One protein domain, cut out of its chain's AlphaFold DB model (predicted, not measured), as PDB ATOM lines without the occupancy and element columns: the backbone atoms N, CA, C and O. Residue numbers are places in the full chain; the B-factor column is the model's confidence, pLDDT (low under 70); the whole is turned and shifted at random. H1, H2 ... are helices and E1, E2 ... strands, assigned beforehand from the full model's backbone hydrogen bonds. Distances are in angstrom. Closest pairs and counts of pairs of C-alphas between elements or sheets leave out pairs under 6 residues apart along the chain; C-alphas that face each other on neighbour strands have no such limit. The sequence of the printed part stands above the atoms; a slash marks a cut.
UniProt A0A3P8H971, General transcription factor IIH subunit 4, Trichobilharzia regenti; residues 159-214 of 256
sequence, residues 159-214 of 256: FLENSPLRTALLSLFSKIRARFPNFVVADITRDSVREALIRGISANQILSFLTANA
ATOM      1  N   PHE A 159      43.793  17.413-103.025       35.59
ATOM      2  CA  PHE A 159      43.575  16.156-103.769       35.59
ATOM      3  C   PHE A 159      42.354  15.325-103.364       35.59
ATOM      4  O   PHE A 159      42.070  14.298-103.976       35.59
ATOM      5  N   LEU A 160      41.565  15.755-102.381       37.62
ATOM      6  CA  LEU A 160      40.382  14.996-101.970       37.62
ATOM      7  C   LEU A 160      39.114  15.446-102.710       37.62
ATOM      8  O   LEU A 160      38.038  15.389-102.121       37.62
ATOM      9  N   GLU A 161      39.168  15.896-103.968       42.03
ATOM     10  CA  GLU A 161      37.916  16.183-104.698       42.03
ATOM     11  C   GLU A 161      37.000  14.955-104.796       42.03
ATOM     12  O   GLU A 161      35.798  15.123-104.935       42.03
ATOM     13  N   ASN A 162      37.498  13.734-104.556       45.69
ATOM     14  CA  ASN A 162      36.676  12.519-104.616       45.69
ATOM     15  C   ASN A 162      36.839  11.573-103.417       45.69
ATOM     16  O   ASN A 162      36.607  10.370-103.541       45.69
ATOM     17  N   SER A 163      37.239  12.078-102.245       57.84
ATOM     18  CA  SER A 163      37.407  11.197-101.087       57.84
ATOM     19  C   SER A 163      36.054  10.736-100.528       57.84
ATOM     20  O   SER A 163      35.212  11.580-100.192       57.84
ATOM     21  N   PRO A 164      35.835   9.417-100.342       60.81
ATOM     22  CA  PRO A 164      34.655   8.911 -99.642       60.81
ATOM     23  C   PRO A 164      34.524   9.512 -98.234       60.81
ATOM     24  O   PRO A 164      33.409   9.663 -97.744       60.81
ATOM     25  N   LEU A 165      35.634   9.952 -97.633       67.50
ATOM     26  CA  LEU A 165      35.652  10.634 -96.344       67.50
ATOM     27  C   LEU A 165      35.003  12.025 -96.408       67.50
ATOM     28  O   LEU A 165      34.163  12.337 -95.572       67.50
ATOM     29  N   ARG A 166      35.297  12.839 -97.434       65.94
ATOM     30  CA  ARG A 166      34.620  14.139 -97.622       65.94
ATOM     31  C   ARG A 166      33.123  13.966 -97.880       65.94
ATOM     32  O   ARG A 166      32.323  14.755 -97.390       65.94
ATOM     33  N   THR A 167      32.744  12.901 -98.589       69.19
ATOM     34  CA  THR A 167      31.331  12.552 -98.815       69.19
ATOM     35  C   THR A 167      30.640  12.142 -97.512       69.19
ATOM     36  O   THR A 167      29.513  12.559 -97.256       69.19
ATOM     37  N   ALA A 168      31.320  11.363 -96.665       76.25
ATOM     38  CA  ALA A 168      30.803  10.987 -95.355       76.25
ATOM     39  C   ALA A 168      30.634  12.213 -94.443       76.25
ATOM     40  O   ALA A 168      29.583  12.372 -93.830       76.25
ATOM     41  N   LEU A 169      31.609  13.128 -94.421       82.50
ATOM     42  CA  LEU A 169      31.506  14.382 -93.667       82.50
ATOM     43  C   LEU A 169      30.355  15.265 -94.162       82.50
ATOM     44  O   LEU A 169      29.588  15.778 -93.352       82.50
ATOM     45  N   LEU A 170      30.180  15.386 -95.482       81.88
ATOM     46  CA  LEU A 170      29.056  16.110 -96.077       81.88
ATOM     47  C   LEU A 170      27.705  15.488 -95.665       81.88
ATOM     48  O   LEU A 170      26.751  16.217 -95.391       81.88
ATOM     49  N   SER A 171      27.627  14.158 -95.539       82.69
ATOM     50  CA  SER A 171      26.408  13.459 -95.095       82.69
ATOM     51  C   SER A 171      26.015  13.718 -93.635       82.69
ATOM     52  O   SER A 171      24.877  13.452 -93.257       82.69
ATOM     53  N   LEU A 172      26.915  14.269 -92.812       86.50
ATOM     54  CA  LEU A 172      26.604  14.596 -91.418       86.50
ATOM     55  C   LEU A 172      25.616  15.759 -91.275       86.50
ATOM     56  O   LEU A 172      24.884  15.800 -90.289       86.50
ATOM     57  N   PHE A 173      25.599  16.697 -92.228       85.25
ATOM     58  CA  PHE A 173      24.768  17.909 -92.165       85.25
ATOM     59  C   PHE A 173      23.945  18.188 -93.433       85.25
ATOM     60  O   PHE A 173      23.155  19.137 -93.472       85.25
ATOM     61  N   SER A 174      24.082  17.354 -94.466       83.69
ATOM     62  CA  SER A 174      23.333  17.464 -95.721       83.69
ATOM     63  C   SER A 174      22.755  16.117 -96.153       83.69
ATOM     64  O   SER A 174      23.271  15.053 -95.811       83.69
ATOM     65  N   LYS A 175      21.668  16.160 -96.924       79.00
ATOM     66  CA  LYS A 175      21.012  14.972 -97.472       79.00
ATOM     67  C   LYS A 175      21.517  14.720 -98.887       79.00
ATOM     68  O   LYS A 175      21.222  15.489 -99.798       79.00
ATOM     69  N   ILE A 176      22.257  13.631 -99.084       77.25
ATOM     70  CA  ILE A 176      22.766  13.250-100.408       77.25
ATOM     71  C   ILE A 176      21.583  12.875-101.313       77.25
ATOM     72  O   ILE A 176      20.828  11.956-101.000       77.25
ATOM     73  N   ARG A 177      21.430  13.583-102.438       69.12
ATOM     74  CA  ARG A 177      20.424  13.298-103.476       69.12
ATOM     75  C   ARG A 177      20.921  12.283-104.489       69.12
ATOM     76  O   ARG A 177      20.185  11.379-104.864       69.12
ATOM     77  N   ALA A 178      22.150  12.464-104.960       61.34
ATOM     78  CA  ALA A 178      22.732  11.630-105.998       61.34
ATOM     79  C   ALA A 178      24.253  11.595-105.870       61.34
ATOM     80  O   ALA A 178      24.888  12.585-105.499       61.34
ATOM     81  N   ARG A 179      24.831  10.446-106.214       62.44
ATOM     82  CA  ARG A 179      26.276  10.239-106.263       62.44
ATOM     83  C   ARG A 179      26.656   9.756-107.654       62.44
ATOM     84  O   ARG A 179      26.234   8.687-108.077       62.44
ATOM     85  N   PHE A 180      27.471  10.546-108.331       56.62
ATOM     86  CA  PHE A 180      28.086  10.228-109.610       56.62
ATOM     87  C   PHE A 180      29.588   9.985-109.408       56.62
ATOM     88  O   PHE A 180      30.158  10.404-108.392       56.62
ATOM     89  N   PRO A 181      30.265   9.323-110.360       48.97
ATOM     90  CA  PRO A 181      31.718   9.274-110.382       48.97
ATOM     91  C   PRO A 181      32.274  10.701-110.402       48.97
ATOM     92  O   PRO A 181      32.119  11.431-111.375       48.97
ATOM     93  N   ASN A 182      32.914  11.083-109.303       50.34
ATOM     94  CA  ASN A 182      33.514  12.391-109.051       50.34
ATOM     95  C   ASN A 182      32.567  13.581-108.825       50.34
ATOM     96  O   ASN A 182      32.995  14.730-108.894       50.34
ATOM     97  N   PHE A 183      31.283  13.336-108.559       55.62
ATOM     98  CA  PHE A 183      30.345  14.420-108.281       55.62
ATOM     99  C   PHE A 183      29.257  13.969-107.309       55.62
ATOM    100  O   PHE A 183      28.635  12.923-107.487       55.62
ATOM    101  N   VAL A 184      29.023  14.751-106.258       59.34
ATOM    102  CA  VAL A 184      28.008  14.460-105.242       59.34
ATOM    103  C   VAL A 184      27.062  15.642-105.164       59.34
ATOM    104  O   VAL A 184      27.484  16.765-104.906       59.34
ATOM    105  N   VAL A 185      25.774  15.373-105.363       64.06
ATOM    106  CA  VAL A 185      24.709  16.356-105.175       64.06
ATOM    107  C   VAL A 185      24.080  16.103-103.818       64.06
ATOM    108  O   VAL A 185      23.582  15.004-103.558       64.06
ATOM    109  N   ALA A 186      24.083  17.116-102.960       73.31
ATOM    110  CA  ALA A 186      23.455  17.063-101.650       73.31
ATOM    111  C   ALA A 186      22.639  18.331-101.389       73.31
ATOM    112  O   ALA A 186      23.031  19.424-101.792       73.31
ATOM    113  N   ASP A 187      21.522  18.169-100.687       71.69
ATOM    114  CA  ASP A 187      20.695  19.275-100.224       71.69
ATOM    115  C   ASP A 187      21.036  19.618 -98.779       71.69
ATOM    116  O   ASP A 187      21.058  18.749 -97.901       71.69
ATOM    117  N   ILE A 188      21.200  20.906 -98.503       82.19
ATOM    118  CA  ILE A 188      21.266  21.422 -97.137       82.19
ATOM    119  C   ILE A 188      19.867  21.944 -96.796       82.19
ATOM    120  O   ILE A 188      19.440  22.981 -97.298       82.19
ATOM    121  N   THR A 189      19.128  21.197 -95.974       82.94
ATOM    122  CA  THR A 189      17.755  21.539 -95.562       82.94
ATOM    123  C   THR A 189      17.722  21.947 -94.093       82.94
ATOM    124  O   THR A 189      18.606  21.588 -93.317       82.94
ATOM    125  N   ARG A 190      16.674  22.668 -93.672       82.00
ATOM    126  CA  ARG A 190      16.503  23.048 -92.260       82.00
ATOM    127  C   ARG A 190      16.543  21.833 -91.329       82.00
ATOM    128  O   ARG A 190      17.124  21.914 -90.251       82.00
ATOM    129  N   ASP A 191      15.933  20.727 -91.743       82.81
ATOM    130  CA  ASP A 191      15.828  19.531 -90.911       82.81
ATOM    131  C   ASP A 191      17.168  18.780 -90.833       82.81
ATOM    132  O   ASP A 191      17.570  18.394 -89.737       82.81
ATOM    133  N   SER A 192      17.939  18.704 -91.930       86.19
ATOM    134  CA  SER A 192      19.290  18.113 -91.902       86.19
ATOM    135  C   SER A 192      20.269  18.914 -91.038       86.19
ATOM    136  O   SER A 192      21.067  18.337 -90.303       86.19
ATOM    137  N   VAL A 193      20.187  20.248 -91.075       87.12
ATOM    138  CA  VAL A 193      21.020  21.116 -90.228       87.12
ATOM    139  C   VAL A 193      20.598  21.027 -88.762       87.12
ATOM    140  O   VAL A 193      21.456  20.994 -87.882       87.12
ATOM    141  N   ARG A 194      19.293  20.938 -88.471       87.75
ATOM    142  CA  ARG A 194      18.803  20.748 -87.098       87.75
ATOM    143  C   ARG A 194      19.310  19.433 -86.505       87.75
ATOM    144  O   ARG A 194      19.769  19.434 -85.366       87.75
ATOM    145  N   GLU A 195      19.274  18.341 -87.264       88.31
ATOM    146  CA  GLU A 195      19.849  17.066 -86.822       88.31
ATOM    147  C   GLU A 195      21.356  17.166 -86.563       88.31
ATOM    148  O   GLU A 195      21.834  16.661 -85.549       88.31
ATOM    149  N   ALA A 196      22.104  17.849 -87.433       87.44
ATOM    150  CA  ALA A 196      23.539  18.055 -87.251       87.44
ATOM    151  C   ALA A 196      23.861  18.844 -85.972       87.44
ATOM    152  O   ALA A 196      24.777  18.477 -85.234       87.44
ATOM    153  N   LEU A 197      23.069  19.877 -85.670       90.31
ATOM    154  CA  LEU A 197      23.212  20.672 -84.448       90.31
ATOM    155  C   LEU A 197      22.936  19.839 -83.188       90.31
ATOM    156  O   LEU A 197      23.680  19.946 -82.218       90.31
ATOM    157  N   ILE A 198      21.922  18.965 -83.213       90.88
ATOM    158  CA  ILE A 198      21.628  18.037 -82.101       90.88
ATOM    159  C   ILE A 198      22.777  17.039 -81.900       90.88
ATOM    160  O   ILE A 198      23.099  16.686 -80.769       90.88
ATOM    161  N   ARG A 199      23.448  16.628 -82.985       87.50
ATOM    162  CA  ARG A 199      24.652  15.777 -82.949       87.50
ATOM    163  C   ARG A 199      25.915  16.523 -82.485       87.50
ATOM    164  O   ARG A 199      26.991  15.932 -82.476       87.50
ATOM    165  N   GLY A 200      25.803  17.799 -82.110       89.38
ATOM    166  CA  GLY A 200      26.910  18.610 -81.601       89.38
ATOM    167  C   GLY A 200      27.767  19.276 -82.681       89.38
ATOM    168  O   GLY A 200      28.829  19.808 -82.366       89.38
ATOM    169  N   ILE A 201      27.332  19.277 -83.945       88.94
ATOM    170  CA  ILE A 201      28.037  19.960 -85.036       88.94
ATOM    171  C   ILE A 201      27.559  21.410 -85.088       88.94
ATOM    172  O   ILE A 201      26.424  21.687 -85.469       88.94
ATOM    173  N   SER A 202      28.426  22.350 -84.718       89.75
ATOM    174  CA  SER A 202      28.095  23.778 -84.712       89.75
ATOM    175  C   SER A 202      27.961  24.360 -86.125       89.75
ATOM    176  O   SER A 202      28.623  23.929 -87.072       89.75
ATOM    177  N   ALA A 203      27.158  25.420 -86.265       81.75
ATOM    178  CA  ALA A 203      26.990  26.123 -87.541       81.75
ATOM    179  C   ALA A 203      28.320  26.669 -88.097       81.75
ATOM    180  O   ALA A 203      28.556  26.610 -89.303       81.75
ATOM    181  N   ASN A 204      29.221  27.128 -87.222       79.00
ATOM    182  CA  ASN A 204      30.545  27.617 -87.615       79.00
ATOM    183  C   ASN A 204      31.418  26.503 -88.206       79.00
ATOM    184  O   ASN A 204      32.132  26.742 -89.175       79.00
ATOM    185  N   GLN A 205      31.330  25.279 -87.676       83.00
ATOM    186  CA  GLN A 205      32.042  24.128 -88.238       83.00
ATOM    187  C   GLN A 205      31.504  23.756 -89.624       83.00
ATOM    188  O   GLN A 205      32.294  23.481 -90.525       83.00
ATOM    189  N   ILE A 206      30.182  23.817 -89.827       81.56
ATOM    190  CA  ILE A 206      29.558  23.587 -91.141       81.56
ATOM    191  C   ILE A 206      30.027  24.649 -92.147       81.56
ATOM    192  O   ILE A 206      30.469  24.313 -93.244       81.56
ATOM    193  N   LEU A 207      29.997  25.928 -91.762       78.88
ATOM    194  CA  LEU A 207      30.465  27.045 -92.592       78.88
ATOM    195  C   LEU A 207      31.957  26.933 -92.925       78.88
ATOM    196  O   LEU A 207      32.347  27.105 -94.081       78.88
ATOM    197  N   SER A 208      32.785  26.598 -91.934       77.06
ATOM    198  CA  SER A 208      34.222  26.397 -92.118       77.06
ATOM    199  C   SER A 208      34.500  25.243 -93.077       77.06
ATOM    200  O   SER A 208      35.366  25.365 -93.940       77.06
ATOM    201  N   PHE A 209      33.755  24.141 -92.965       78.56
ATOM    202  CA  PHE A 209      33.885  23.000 -93.866       78.56
ATOM    203  C   PHE A 209      33.498  23.362 -95.304       78.56
ATOM    204  O   PHE A 209      34.241  23.042 -96.230       78.56
ATOM    205  N   LEU A 210      32.370  24.050 -95.500       77.06
ATOM    206  CA  LEU A 210      31.914  24.465 -96.830       77.06
ATOM    207  C   LEU A 210      32.884  25.452 -97.481       77.06
ATOM    208  O   LEU A 210      33.181  25.314 -98.660       77.06
ATOM    209  N   THR A 211      33.423  26.402 -96.716       70.56
ATOM    210  CA  THR A 211      34.357  27.415 -97.234       70.56
ATOM    211  C   THR A 211      35.718  26.809 -97.581       70.56
ATOM    212  O   THR A 211      36.273  27.114 -98.631       70.56
ATOM    213  N   ALA A 212      36.242  25.906 -96.744       67.00
ATOM    214  CA  ALA A 212      37.531  25.250 -96.978       67.00
ATOM    215  C   ALA A 212      37.515  24.256 -98.153       67.00
ATOM    216  O   ALA A 212      38.569  23.921 -98.683       67.00
ATOM    217  N   ASN A 213      36.335  23.764 -98.546       65.06
ATOM    218  CA  ASN A 213      36.168  22.804 -99.641       65.06
ATOM    219  C   ASN A 213      35.366  23.383-100.821       65.06
ATOM    220  O   ASN A 213      34.926  22.629-101.688       65.06
ATOM    221  N   ALA A 214      35.146  24.699-100.853       59.75
ATOM    222  CA  ALA A 214      34.464  25.361-101.956       59.75
ATOM    223  C   ALA A 214      35.366  25.416-103.195       59.75
ATOM    224  O   ALA A 214      36.572  25.649-103.098       59.75
TER     225      ALA A 214
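AT A GLANCE: This is residues 159 to 214 of the 256 residues of the protein "General transcription factor IIH subunit 4" of Trichobilharzia regenti (UniProt A0A3P8H971). A two-stranded hairpin, E1 and E2, forms one side of a small fold; H2 follows at the end away from the hairpin's turn, and H3 folds back from there, with H1 in the space between the hairpin and H3, set off to one side. The hairpin and H2 together make the longest axis, and the close contacts between the parts are few. The printed part has 56 residues with three named helices and two named strands, in the order H1, E1, E2, H2, H3; the sheet, in the order E1 - E2, is antiparallel. The class is mixed, helices and strands. The whole is compact, with a radius of gyration of the C-alphas of 11.2 A and spans of 31 by 22 by 15 A.

IN THESE COORDINATES: E1 is residues 175 to 180, 14.8 A from first to last C-alpha, and begins with C-alpha 175 at (21.012, 14.972, -97.472). E2 is residues 183 to 187, 13.5 A long. H1 is residues 164 to 171, 10.5 A long, with C-alpha 164 at (34.655, 8.911, -99.642). H2 is residues 190 to 198, 12.4 A long. H3, the longest helix, is residues 203 to 212, 14.2 A long, and ends with C-alpha 212 at (37.531, 25.250, -96.978).

HOW THE PARTS SIT: E1 and E2 are a hairpin of antiparallel neighbours, with 163 degrees between their directions. N 175 and O 187 are 2.8 A apart and N 185 and O 178 are 2.9 A apart, both within hydrogen-bond range. H1 comes closest to E2 at the C-alphas of Thr 167 and Val 184, 7.5 A apart. The closest C-alphas of E1 and H2 are those of Lys 175 and Ser 192, 6.6 A apart. H2 and H3 are close but not clearly touching, with the C-alphas of Leu 197 and Ala 203 closest at 7.3 A. Their lines are about perpendicular at 71 degrees, but only just. H1 and H3 are near each other, with 6 pairs of C-alphas within 10 A. H1 and H2 are apart, and H3 is apart from both E1 and E2. In H1, H2 and H3 every O i to N i+4 pair is within hydrogen-bond range.

THE WHOLE: The two C-alphas farthest apart are those of Pro 181 and Ile 198, at 31.3 A. The C-alphas of Phe 159 and Ala 214, the first and last printed, are 13.1 A apart. The printed part has no cut, and the four links between named elements are tight. The mean pLDDT of the printed part is 73.1; it is under 70 in residues 159 to 167, 177 to 185 and 212 to 214 of this model.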